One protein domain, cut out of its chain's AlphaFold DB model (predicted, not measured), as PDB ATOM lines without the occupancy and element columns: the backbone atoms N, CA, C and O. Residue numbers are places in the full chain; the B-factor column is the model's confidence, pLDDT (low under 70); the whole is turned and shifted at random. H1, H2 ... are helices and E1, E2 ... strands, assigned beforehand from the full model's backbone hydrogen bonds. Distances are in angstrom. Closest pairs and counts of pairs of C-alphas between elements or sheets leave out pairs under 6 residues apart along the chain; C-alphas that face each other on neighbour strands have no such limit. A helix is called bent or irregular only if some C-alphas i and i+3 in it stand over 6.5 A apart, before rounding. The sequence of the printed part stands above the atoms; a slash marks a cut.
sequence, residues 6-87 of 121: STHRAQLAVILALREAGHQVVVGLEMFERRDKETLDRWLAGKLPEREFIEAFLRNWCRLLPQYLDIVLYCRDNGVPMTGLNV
ATOM      1  N   SER A   6     183.756 204.899 306.315       91.94
ATOM      2  CA  SER A   6     182.437 205.047 305.677       91.94
ATOM      3  C   SER A   6     182.354 204.363 304.309       91.94
ATOM      4  O   SER A   6     181.315 203.787 303.986       91.94
ATOM      5  N   THR A   7     183.447 204.374 303.537       93.62
ATOM      6  CA  THR A   7     183.524 203.688 302.240       93.62
ATOM      7  C   THR A   7     183.378 202.178 302.437       93.62
ATOM      8  O   THR A   7     182.575 201.542 301.758       93.62
ATOM      9  N   HIS A   8     184.082 201.605 303.415       93.94
ATOM     10  CA  HIS A   8     184.031 200.165 303.703       93.94
ATOM     11  C   HIS A   8     182.691 199.717 304.270       93.94
ATOM     12  O   HIS A   8     182.172 198.671 303.889       93.94
ATOM     13  N   ARG A   9     182.055 200.547 305.104       94.75
ATOM     14  CA  ARG A   9     180.677 200.290 305.543       94.75
ATOM     15  C   ARG A   9     179.694 200.267 304.376       94.75
ATOM     16  O   ARG A   9     178.803 199.422 304.362       94.75
ATOM     17  N   ALA A  10     179.848 201.165 303.403       96.44
ATOM     18  CA  ALA A  10     179.022 201.153 302.200       96.44
ATOM     19  C   ALA A  10     179.274 199.893 301.353       96.44
ATOM     20  O   ALA A  10     178.320 199.275 300.888       96.44
ATOM     21  N   GLN A  11     180.531 199.460 301.210       97.00
ATOM     22  CA  GLN A  11     180.871 198.202 300.534       97.00
ATOM     23  C   GLN A  11     180.222 196.992 301.222       97.00
ATOM     24  O   GLN A  11     179.596 196.172 300.551       97.00
ATOM     25  N   LEU A  12     180.295 196.909 302.554       97.56
ATOM     26  CA  LEU A  12     179.620 195.858 303.316       97.56
ATOM     27  C   LEU A  12     178.098 195.904 303.125       97.56
ATOM     28  O   LEU A  12     177.481 194.863 302.915       97.56
ATOM     29  N   ALA A  13     177.492 197.094 303.135       97.94
ATOM     30  CA  ALA A  13     176.060 197.255 302.890       97.94
ATOM     31  C   ALA A  13     175.643 196.751 301.497       97.94
ATOM     32  O   ALA A  13     174.603 196.112 301.365       97.94
ATOM     33  N   VAL A  14     176.467 196.973 300.469       98.19
ATOM     34  CA  VAL A  14     176.229 196.430 299.122       98.19
ATOM     35  C   VAL A  14     176.316 194.903 299.115       98.19
ATOM     36  O   VAL A  14     175.445 194.249 298.545       98.19
ATOM     37  N   ILE A  15     177.329 194.321 299.769       98.19
ATOM     38  CA  ILE A  15     177.476 192.860 299.883       98.19
ATOM     39  C   ILE A  15     176.238 192.249 300.552       98.19
ATOM     40  O   ILE A  15     175.686 191.270 300.044       98.19
ATOM     41  N   LEU A  16     175.788 192.846 301.660       98.00
ATOM     42  CA  LEU A  16     174.591 192.431 302.389       98.00
ATOM     43  C   LEU A  16     173.345 192.508 301.505       98.00
ATOM     44  O   LEU A  16     172.660 191.502 301.344       98.00
ATOM     45  N   ALA A  17     173.104 193.651 300.861       98.31
ATOM     46  CA  ALA A  17     171.927 193.853 300.020       98.31
ATOM     47  C   ALA A  17     171.860 192.854 298.850       98.31
ATOM     48  O   ALA A  17     170.798 192.308 298.555       98.31
ATOM     49  N   LEU A  18     172.994 192.560 298.201       98.25
ATOM     50  CA  LEU A  18     173.052 191.563 297.126       98.25
ATOM     51  C   LEU A  18     172.734 190.151 297.633       98.25
ATOM     52  O   LEU A  18     172.020 189.398 296.970       98.25
ATOM     53  N   ARG A  19     173.249 189.792 298.813       97.44
ATOM     54  CA  ARG A  19     172.990 188.497 299.456       97.44
ATOM     55  C   ARG A  19     171.533 188.359 299.888       97.44
ATOM     56  O   ARG A  19     170.934 187.318 299.642       97.44
ATOM     57  N   GLU A  20     170.959 189.399 300.486       96.88
ATOM     58  CA  GLU A  20     169.546 189.455 300.885       96.88
ATOM     59  C   GLU A  20     168.608 189.350 299.678       96.88
ATOM     60  O   GLU A  20     167.577 188.684 299.754       96.88
ATOM     61  N   ALA A  21     169.002 189.916 298.535       97.94
ATOM     62  CA  ALA A  21     168.300 189.759 297.262       97.94
ATOM     63  C   ALA A  21     168.463 188.359 296.621       97.94
ATOM     64  O   ALA A  21     167.907 188.102 295.554       97.94
ATOM     65  N   GLY A  22     169.208 187.442 297.250       97.06
ATOM     66  CA  GLY A  22     169.378 186.060 296.795       97.06
ATOM     67  C   GLY A  22     170.475 185.858 295.748       97.06
ATOM     68  O   GLY A  22     170.558 184.782 295.152       97.06
ATOM     69  N   HIS A  23     171.335 186.852 295.510       98.06
ATOM     70  CA  HIS A  23     172.440 186.703 294.568       98.06
ATOM     71  C   HIS A  23     173.600 185.898 295.162       98.06
ATOM     72  O   HIS A  23     173.950 186.005 296.340       98.06
ATOM     73  N   GLN A  24     174.260 185.124 294.298       96.19
ATOM     74  CA  GLN A  24     175.561 184.548 294.613       96.19
ATOM     75  C   GLN A  24     176.621 185.649 294.543       96.19
ATOM     76  O   GLN A  24     176.792 186.291 293.509       96.19
ATOM     77  N   VAL A  25     177.325 185.863 295.652       97.56
ATOM     78  CA  VAL A  25     178.337 186.916 295.792       97.56
ATOM     79  C   VAL A  25     179.684 186.285 296.110       97.56
ATOM     80  O   VAL A  25     179.773 185.405 296.967       97.56
ATOM     81  N   VAL A  26     180.723 186.772 295.435       97.62
ATOM     82  CA  VAL A  26     182.134 186.519 295.744       97.62
ATOM     83  C   VAL A  26     182.800 187.872 295.956       97.62
ATOM     84  O   VAL A  26     182.591 188.790 295.162       97.62
ATOM     85  N   VAL A  27     183.596 188.006 297.015       97.94
ATOM     86  CA  VAL A  27     184.291 189.258 297.338       97.94
ATOM     87  C   VAL A  27     185.722 189.210 296.807       97.94
ATOM     88  O   VAL A  27     186.545 188.402 297.236       97.94
ATOM     89  N   GLY A  28     186.013 190.085 295.847       96.62
ATOM     90  CA  GLY A  28     187.363 190.303 295.340       96.62
ATOM     91  C   GLY A  28     188.142 191.259 296.241       96.62
ATOM     92  O   GLY A  28     187.652 192.334 296.576       96.62
ATOM     93  N   LEU A  29     189.357 190.874 296.616       95.62
ATOM     94  CA  LEU A  29     190.218 191.609 297.531       95.62
ATOM     95  C   LEU A  29     191.502 192.054 296.820       95.62
ATOM     96  O   LEU A  29     192.334 191.234 296.438       95.62
ATOM     97  N   GLU A  30     191.674 193.364 296.643       92.75
ATOM     98  CA  GLU A  30     192.821 193.948 295.929       92.75
ATOM     99  C   GLU A  30     194.143 193.796 296.703       92.75
ATOM    100  O   GLU A  30     195.209 193.608 296.118       92.75
ATOM    101  N   MET A  31     194.096 193.801 298.034       92.31
ATOM    102  CA  MET A  31     195.275 193.560 298.868       92.31
ATOM    103  C   MET A  31     195.787 192.119 298.823       92.31
ATOM    104  O   MET A  31     196.849 191.842 299.372       92.31
ATOM    105  N   PHE A  32     195.064 191.207 298.177       94.62
ATOM    106  CA  PHE A  32     195.506 189.840 297.951       94.62
ATOM    107  C   PHE A  32     195.813 189.623 296.478       94.62
ATOM    108  O   PHE A  32     195.147 190.140 295.575       94.62
ATOM    109  N   GLU A  33     196.833 188.820 296.231       93.12
ATOM    110  CA  GLU A  33     197.182 188.397 294.893       93.12
ATOM    111  C   GLU A  33     196.373 187.160 294.495       93.12
ATOM    112  O   GLU A  33     195.932 186.384 295.344       93.12
ATOM    113  N   ARG A  34     196.237 186.893 293.192       90.56
ATOM    114  CA  ARG A  34     195.547 185.684 292.695       90.56
ATOM    115  C   ARG A  34     196.111 184.383 293.284       90.56
ATOM    116  O   ARG A  34     195.379 183.408 293.433       90.56
ATOM    117  N   ARG A  35     197.403 184.368 293.641       90.50
ATOM    118  CA  ARG A  35     198.076 183.223 294.283       90.50
ATOM    119  C   ARG A  35     197.693 183.013 295.751       90.50
ATOM    120  O   ARG A  35     197.895 181.919 296.260       90.50
ATOM    121  N   ASP A  36     197.107 184.006 296.420       94.50
ATOM    122  CA  ASP A  36     196.723 183.916 297.836       94.50
ATOM    123  C   ASP A  36     195.393 183.154 298.051       94.50
ATOM    124  O   ASP A  36     194.844 183.153 299.155       94.50
ATOM    125  N   LYS A  37     194.856 182.477 297.021       93.50
ATOM    126  CA  LYS A  37     193.597 181.716 297.109       93.50
ATOM    127  C   LYS A  37     193.594 180.715 298.268       93.50
ATOM    128  O   LYS A  37     192.619 180.662 299.008       93.50
ATOM    129  N   GLU A  38     194.670 179.953 298.451       96.12
ATOM    130  CA  GLU A  38     194.743 178.961 299.530       96.12
ATOM    131  C   GLU A  38     194.665 179.617 300.917       96.12
ATOM    132  O   GLU A  38     193.968 179.127 301.806       96.12
ATOM    133  N   THR A  39     195.328 180.761 301.104       96.75
ATOM    134  CA  THR A  39     195.257 181.539 302.347       96.75
ATOM    135  C   THR A  39     193.828 182.002 302.625       96.75
ATOM    136  O   THR A  39     193.334 181.824 303.740       96.75
ATOM    137  N   LEU A  40     193.142 182.544 301.613       97.06
ATOM    138  CA  LEU A  40     191.757 183.009 301.734       97.06
ATOM    139  C   LEU A  40     190.776 181.858 301.997       97.06
ATOM    140  O   LEU A  40     189.903 181.990 302.852       97.06
ATOM    141  N   ASP A  41     190.955 180.713 301.335       97.31
ATOM    142  CA  ASP A  41     190.133 179.517 301.546       97.31
ATOM    143  C   ASP A  41     190.325 178.952 302.967       97.31
ATOM    144  O   ASP A  41     189.356 178.583 303.636       97.31
ATOM    145  N   ARG A  42     191.567 178.919 303.478       97.88
ATOM    146  CA  ARG A  42     191.855 178.492 304.858       97.88
ATOM    147  C   ARG A  42     191.270 179.450 305.892       97.88
ATOM    148  O   ARG A  42     190.765 178.981 306.912       97.88
ATOM    149  N   TRP A  43     191.330 180.758 305.640       97.38
ATOM    150  CA  TRP A  43     190.689 181.761 306.492       97.38
ATOM    151  C   TRP A  43     189.175 181.570 306.537       97.38
ATOM    152  O   TRP A  43     188.614 181.456 307.625       97.38
ATOM    153  N   LEU A  44     188.534 181.440 305.370       97.00
ATOM    154  CA  LEU A  44     187.098 181.184 305.240       97.00
ATOM    155  C   LEU A  44     186.675 179.906 305.980       97.00
ATOM    156  O   LEU A  44     185.631 179.879 306.620       97.00
ATOM    157  N   ALA A  45     187.507 178.863 305.945       96.75
ATOM    158  CA  ALA A  45     187.263 177.604 306.648       96.75
ATOM    159  C   ALA A  45     187.547 177.648 308.166       96.75
ATOM    160  O   ALA A  45     187.430 176.613 308.824       96.75
ATOM    161  N   GLY A  46     187.990 178.782 308.721       95.81
ATOM    162  CA  GLY A  46     188.398 178.895 310.128       95.81
ATOM    163  C   GLY A  46     189.671 178.109 310.478       95.81
ATOM    164  O   GLY A  46     189.915 177.807 311.642       95.81
ATOM    165  N   LYS A  47     190.482 177.748 309.473       97.38
ATOM    166  CA  LYS A  47     191.711 176.933 309.596       97.38
ATOM    167  C   LYS A  47     193.001 177.754 309.500       97.38
ATOM    168  O   LYS A  47     194.099 177.188 309.470       97.38
ATOM    169  N   LEU A  48     192.881 179.073 309.378       97.19
ATOM    170  CA  LEU A  48     193.999 180.007 309.392       97.19
ATOM    171  C   LEU A  48     193.940 180.820 310.691       97.19
ATOM    172  O   LEU A  48     192.931 181.488 310.925       97.19
ATOM    173  N   PRO A  49     194.983 180.781 311.535       96.19
ATOM    174  CA  PRO A  49     195.069 181.654 312.698       96.19
ATOM    175  C   PRO A  49     194.981 183.128 312.297       96.19
ATOM    176  O   PRO A  49     195.547 183.539 311.285       96.19
ATOM    177  N   GLU A  50     194.330 183.944 313.124       93.44
ATOM    178  CA  GLU A  50     194.151 185.378 312.852       93.44
ATOM    179  C   GLU A  50     195.483 186.096 312.614       93.44
ATOM    180  O   GLU A  50     195.612 186.873 311.673       93.44
ATOM    181  N   ARG A  51     196.514 185.759 313.394       94.62
ATOM    182  CA  ARG A  51     197.865 186.298 313.207       94.62
ATOM    183  C   ARG A  51     198.413 186.042 311.797       94.62
ATOM    184  O   ARG A  51     198.973 186.956 311.202       94.62
ATOM    185  N   GLU A  52     198.237 184.837 311.256       95.75
ATOM    186  CA  GLU A  52     198.699 184.497 309.900       95.75
ATOM    187  C   GLU A  52     197.896 185.251 308.829       95.75
ATOM    188  O   GLU A  52     198.458 185.687 307.824       95.75
ATOM    189  N   PHE A  53     196.594 185.460 309.052       94.88
ATOM    190  CA  PHE A  53     195.773 186.284 308.162       94.88
ATOM    191  C   PHE A  53     196.248 187.742 308.139       94.88
ATOM    192  O   PHE A  53     196.402 188.330 307.068       94.88
ATOM    193  N   ILE A  54     196.527 188.313 309.315       93.31
ATOM    194  CA  ILE A  54     197.057 189.674 309.456       93.31
ATOM    195  C   ILE A  54     198.394 189.801 308.717       93.31
ATOM    196  O   ILE A  54     198.582 190.743 307.949       93.31
ATOM    197  N   GLU A  55     199.307 188.844 308.895       93.50
ATOM    198  CA  GLU A  55     200.596 188.823 308.190       93.50
ATOM    199  C   GLU A  55     200.417 188.762 306.664       93.50
ATOM    200  O   GLU A  55     201.098 189.483 305.930       93.50
ATOM    201  N   ALA A  56     199.466 187.960 306.176       93.06
ATOM    202  CA  ALA A  56     199.153 187.881 304.752       93.06
ATOM    203  C   ALA A  56     198.586 189.198 304.196       93.06
ATOM    204  O   ALA A  56     199.009 189.633 303.127       93.06
ATOM    205  N   PHE A  57     197.692 189.865 304.929       93.31
ATOM    206  CA  PHE A  57     197.146 191.170 304.543       93.31
ATOM    207  C   PHE A  57     198.246 192.245 304.480       93.31
ATOM    208  O   PHE A  57     198.367 192.993 303.504       93.31
ATOM    209  N   LEU A  58     199.082 192.305 305.522       90.88
ATOM    210  CA  LEU A  58     200.124 193.323 305.673       90.88
ATOM    211  C   LEU A  58     201.259 193.197 304.650       90.88
ATOM    212  O   LEU A  58     201.946 194.185 304.398       90.88
ATOM    213  N   ARG A  59     201.438 192.025 304.026       89.69
ATOM    214  CA  ARG A  59     202.425 191.809 302.953       89.69
ATOM    215  C   ARG A  59     202.254 192.791 301.793       89.69
ATOM    216  O   ARG A  59     203.244 193.231 301.213       89.69
ATOM    217  N   ASN A  60     201.013 193.142 301.465       84.69
ATOM    218  CA  ASN A  60     200.719 194.028 300.344       84.69
ATOM    219  C   ASN A  60     200.291 195.418 300.817       84.69
ATOM    220  O   ASN A  60     200.703 196.421 300.220       84.69
ATOM    221  N   TRP A  61     199.451 195.491 301.851       86.50
ATOM    222  CA  TRP A  61     198.792 196.724 302.274       86.50
ATOM    223  C   TRP A  61     199.053 197.013 303.752       86.50
ATOM    224  O   TRP A  61     198.545 196.339 304.646       86.50
ATOM    225  N   CYS A  62     199.818 198.067 304.028       77.88
ATOM    226  CA  CYS A  62     200.148 198.470 305.392       77.88
ATOM    227  C   CYS A  62     199.050 199.360 306.002       77.88
ATOM    228  O   CYS A  62     198.583 200.296 305.359       77.88
ATOM    229  N   ARG A  63     198.715 199.133 307.283       73.31
ATOM    230  CA  ARG A  63     197.888 200.015 308.150       73.31
ATOM    231  C   ARG A  63     196.409 200.199 307.765       73.31
ATOM    232  O   ARG A  63     195.731 200.971 308.434       73.31
ATOM    233  N   LEU A  64     195.912 199.474 306.763       86.31
ATOM    234  CA  LEU A  64     194.512 199.550 306.323       86.31
ATOM    235  C   LEU A  64     193.623 198.414 306.845       86.31
ATOM    236  O   LEU A  64     192.421 198.441 306.636       86.31
ATOM    237  N   LEU A  65     194.176 197.404 307.523       86.50
ATOM    238  CA  LEU A  65     193.389 196.253 307.981       86.50
ATOM    239  C   LEU A  65     192.133 196.626 308.802       86.50
ATOM    240  O   LEU A  65     191.083 196.046 308.521       86.50
ATOM    241  N   PRO A  66     192.173 197.577 309.764       90.38
ATOM    242  CA  PRO A  66     190.993 197.918 310.563       90.38
ATOM    243  C   PRO A  66     189.784 198.342 309.726       90.38
ATOM    244  O   PRO A  66     188.649 198.083 310.106       90.38
ATOM    245  N   GLN A  67     190.023 198.961 308.570       90.12
ATOM    246  CA  GLN A  67     188.979 199.408 307.660       90.12
ATOM    247  C   GLN A  67     188.269 198.248 306.945       90.12
ATOM    248  O   GLN A  67     187.086 198.358 306.643       90.12
ATOM    249  N   TYR A  68     188.969 197.135 306.703       93.06
ATOM    250  CA  TYR A  68     188.431 195.971 305.989       93.06
ATOM    251  C   TYR A  68     187.869 194.902 306.925       93.06
ATOM    252  O   TYR A  68     187.209 193.979 306.446       93.06
ATOM    253  N   LEU A  69     188.136 195.002 308.233       92.50
ATOM    254  CA  LEU A  69     187.894 193.931 309.200       92.50
ATOM    255  C   LEU A  69     186.442 193.435 309.179       92.50
ATOM    256  O   LEU A  69     186.215 192.230 309.118       92.50
ATOM    257  N   ASP A  70     185.472 194.348 309.129       95.50
ATOM    258  CA  ASP A  70     184.052 193.983 309.103       95.50
ATOM    259  C   ASP A  70     183.689 193.159 307.860       95.50
ATOM    260  O   ASP A  70     182.915 192.208 307.949       95.50
ATOM    261  N   ILE A  71     184.286 193.471 306.705       96.81
ATOM    262  CA  ILE A  71     184.061 192.734 305.457       96.81
ATOM    263  C   ILE A  71     184.675 191.335 305.551       96.81
ATOM    264  O   ILE A  71     183.999 190.352 305.244       96.81
ATOM    265  N   VAL A  72     185.937 191.215 305.983       96.00
ATOM    266  CA  VAL A  72     186.621 189.907 306.035       96.00
ATOM    267  C   VAL A  72     186.062 188.987 307.118       96.00
ATOM    268  O   VAL A  72     186.012 187.772 306.904       96.00
ATOM    269  N   LEU A  73     185.599 189.540 308.244       96.38
ATOM    270  CA  LEU A  73     184.880 188.787 309.272       96.38
ATOM    271  C   LEU A  73     183.500 188.364 308.775       96.38
ATOM    272  O   LEU A  73     183.178 187.182 308.852       96.38
ATOM    273  N   TYR A  74     182.726 189.280 308.179       97.62
ATOM    274  CA  TYR A  74     181.426 188.940 307.601       97.62
ATOM    275  C   TYR A  74     181.547 187.797 306.588       97.62
ATOM    276  O   TYR A  74     180.766 186.846 306.643       97.62
ATOM    277  N   CYS A  75     182.546 187.857 305.702       97.56
ATOM    278  CA  CYS A  75     182.766 186.817 304.705       97.56
ATOM    279  C   CYS A  75     183.090 185.465 305.342       97.56
ATOM    280  O   CYS A  75     182.496 184.462 304.950       97.56
ATOM    281  N   ARG A  76     183.976 185.437 306.346       96.88
ATOM    282  CA  ARG A  76     184.303 184.218 307.095       96.88
ATOM    283  C   ARG A  76     183.066 183.633 307.771       96.88
ATOM    284  O   ARG A  76     182.739 182.469 307.561       96.88
ATOM    285  N   ASP A  77     182.369 184.455 308.545       96.75
ATOM    286  CA  ASP A  77     181.299 184.006 309.434       96.75
ATOM    287  C   ASP A  77     180.026 183.606 308.661       96.75
ATOM    288  O   ASP A  77     179.240 182.794 309.143       96.75
ATOM    289  N   ASN A  78     179.837 184.117 307.436       96.69
ATOM    290  CA  ASN A  78     178.676 183.826 306.579       96.69
ATOM    291  C   ASN A  78     179.010 182.967 305.347       96.69
ATOM    292  O   ASN A  78     178.166 182.808 304.453       96.69
ATOM    293  N   GLY A  79     180.237 182.441 305.267       95.94
ATOM    294  CA  GLY A  79     180.679 181.591 304.162       95.94
ATOM    295  C   GLY A  79     180.632 182.282 302.796       95.94
ATOM    296  O   GLY A  79     180.281 181.646 301.803       95.94
ATOM    297  N   VAL A  80     180.923 183.586 302.728       97.88
ATOM    298  CA  VAL A  80     181.019 184.319 301.457       97.88
ATOM    299  C   VAL A  80     182.415 184.090 300.869       97.88
ATOM    300  O   VAL A  80     183.402 184.465 301.507       97.88
ATOM    301  N   PRO A  81     182.537 183.485 299.673       97.56
ATOM    302  CA  PRO A  81     183.840 183.226 299.075       97.56
ATOM    303  C   PRO A  81     184.628 184.512 298.827       97.56
ATOM    304  O   PRO A  81     184.061 185.535 298.436       97.56
ATOM    305  N   MET A  82     185.948 184.435 298.998       97.56
ATOM    306  CA  MET A  82     186.871 185.542 298.746       97.56
ATOM    307  C   MET A  82     187.946 185.142 297.736       97.56
ATOM    308  O   MET A  82     188.350 183.981 297.674       97.56
ATOM    309  N   THR A  83     188.431 186.101 296.946       96.56
ATOM    310  CA  THR A  83     189.518 185.868 295.986       96.56
ATOM    311  C   THR A  83     190.444 187.076 295.868       96.56
ATOM    312  O   THR A  83     189.991 188.216 295.951       96.56
ATOM    313  N   GLY A  84     191.742 186.835 295.682       95.19
ATOM    314  CA  GLY A  84     192.723 187.892 295.453       95.19
ATOM    315  C   GLY A  84     192.688 188.371 294.005       95.19
ATOM    316  O   GLY A  84     192.648 187.561 293.078       95.19
ATOM    317  N   LEU A  85     192.693 189.687 293.803       92.75
ATOM    318  CA  LEU A  85     192.565 190.277 292.467       92.75
ATOM    319  C   LEU A  85     193.914 190.600 291.823       92.75
ATOM    320  O   LEU A  85     194.049 190.501 290.599       92.75
ATOM    321  N   ASN A  86     194.910 190.962 292.632       90.25
ATOM    322  CA  ASN A  86     196.149 191.535 292.126       90.25
ATOM    323  C   ASN A  86     197.125 190.487 291.577       90.25
ATOM    324  O   ASN A  86     197.103 189.301 291.915       90.25
ATOM    325  N   VAL A  87     198.003 190.942 290.689       86.12
ATOM    326  CA  VAL A  87     199.204 190.205 290.282       86.12
ATOM    327  C   VAL A  87     200.355 190.524 291.248       86.12
ATOM    328  O   VAL A  87     200.271 191.524 291.968       86.12
TER     329      VAL A  87
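This is residues 6 to 87 of the 121 residues of the protein "Cofac_haem_bdg domain-containing protein" of Desulfovibrio marinus (UniProt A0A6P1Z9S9). A small ribbon of two parallel strands, E1 and E2, lies along one edge of a loose-knit group of four helices, with H2 packed beside it, chiefly on E2. H4 runs through the middle, H1 lies side by side with part of it, and H2 and H3 form a helical hairpin on the other side of H4 from H1; H2 makes a corner with H4 where their last residues meet. The printed part has 82 residues, with four named helices and two named strands in the order H1, E1, H2, H3, H4, E2, and its class is mostly helix. The whole is compact, with a radius of gyration of the C-alphas of 12.2 A, and spans 34 by 26 by 23 A.

Begin with E1, residues 27 to 33, whose first C-alpha, 27, is at (184.291, 189.258, 297.338). E2, residues 82 to 86, ends at C-alpha 86 at (196.149, 191.535, 292.126). H2, residues 34 to 44, is 15.8 A long and irregular, with C-alphas 35 and 38 7.5 A apart. H3 is residues 50 to 58. H4, residues 65 to 77, is 17.3 A long and irregular, with C-alphas 67 and 70 7.5 A apart. Find C-alpha 6 at (182.437, 205.047, 305.677); from there H1 runs 20.8 A to residue 20.

Look first at E1 and E2, parallel neighbours at 45 degrees, where N 29 and O 83 are 2.8 A apart and N 83 and O 27 3.0 A, within hydrogen-bond range. E1, then H2, H3 and H4, then E2 make a strand-helix-strand unit, two parallel neighbour strands with helices between them. The closest C-alphas of H2 and E2 are those of Arg 34 and Gly 84, 4.5 A apart. H2 and H3, a hairpin, only just touch, with 3 pairs of C-alphas within 8 A, the closest Trp 43 and Phe 53 at 7.0 A; they run opposite ways at a shallow tilt of 25 degrees. H4, the hub, touches H2 only at their ends, the C-alphas of Leu 44 and Arg 76 being 4.5 A apart. H4 only just touches H3, with residue 65 alone, in 3 pairs within 8 A, Phe 57 and Leu 65 closest at 7.2 A. Residues 8 to 12 of H1 touch H4, Leu 12 and Ile 71 closest at 5.8 A, the same way at a shallow tilt of 13 degrees. H1 is apart from H2, H3 and E2. In H1 and H3 every O i to N i+4 pair is within hydrogen-bond range; in H2 it is 5 of 7, in H4 7 of 9.

The C-alphas of Ala 21 and Arg 59, 34.7 A apart, are the farthest. The printed part has no cut and no long link. No printed residue is under 70 in pLDDT.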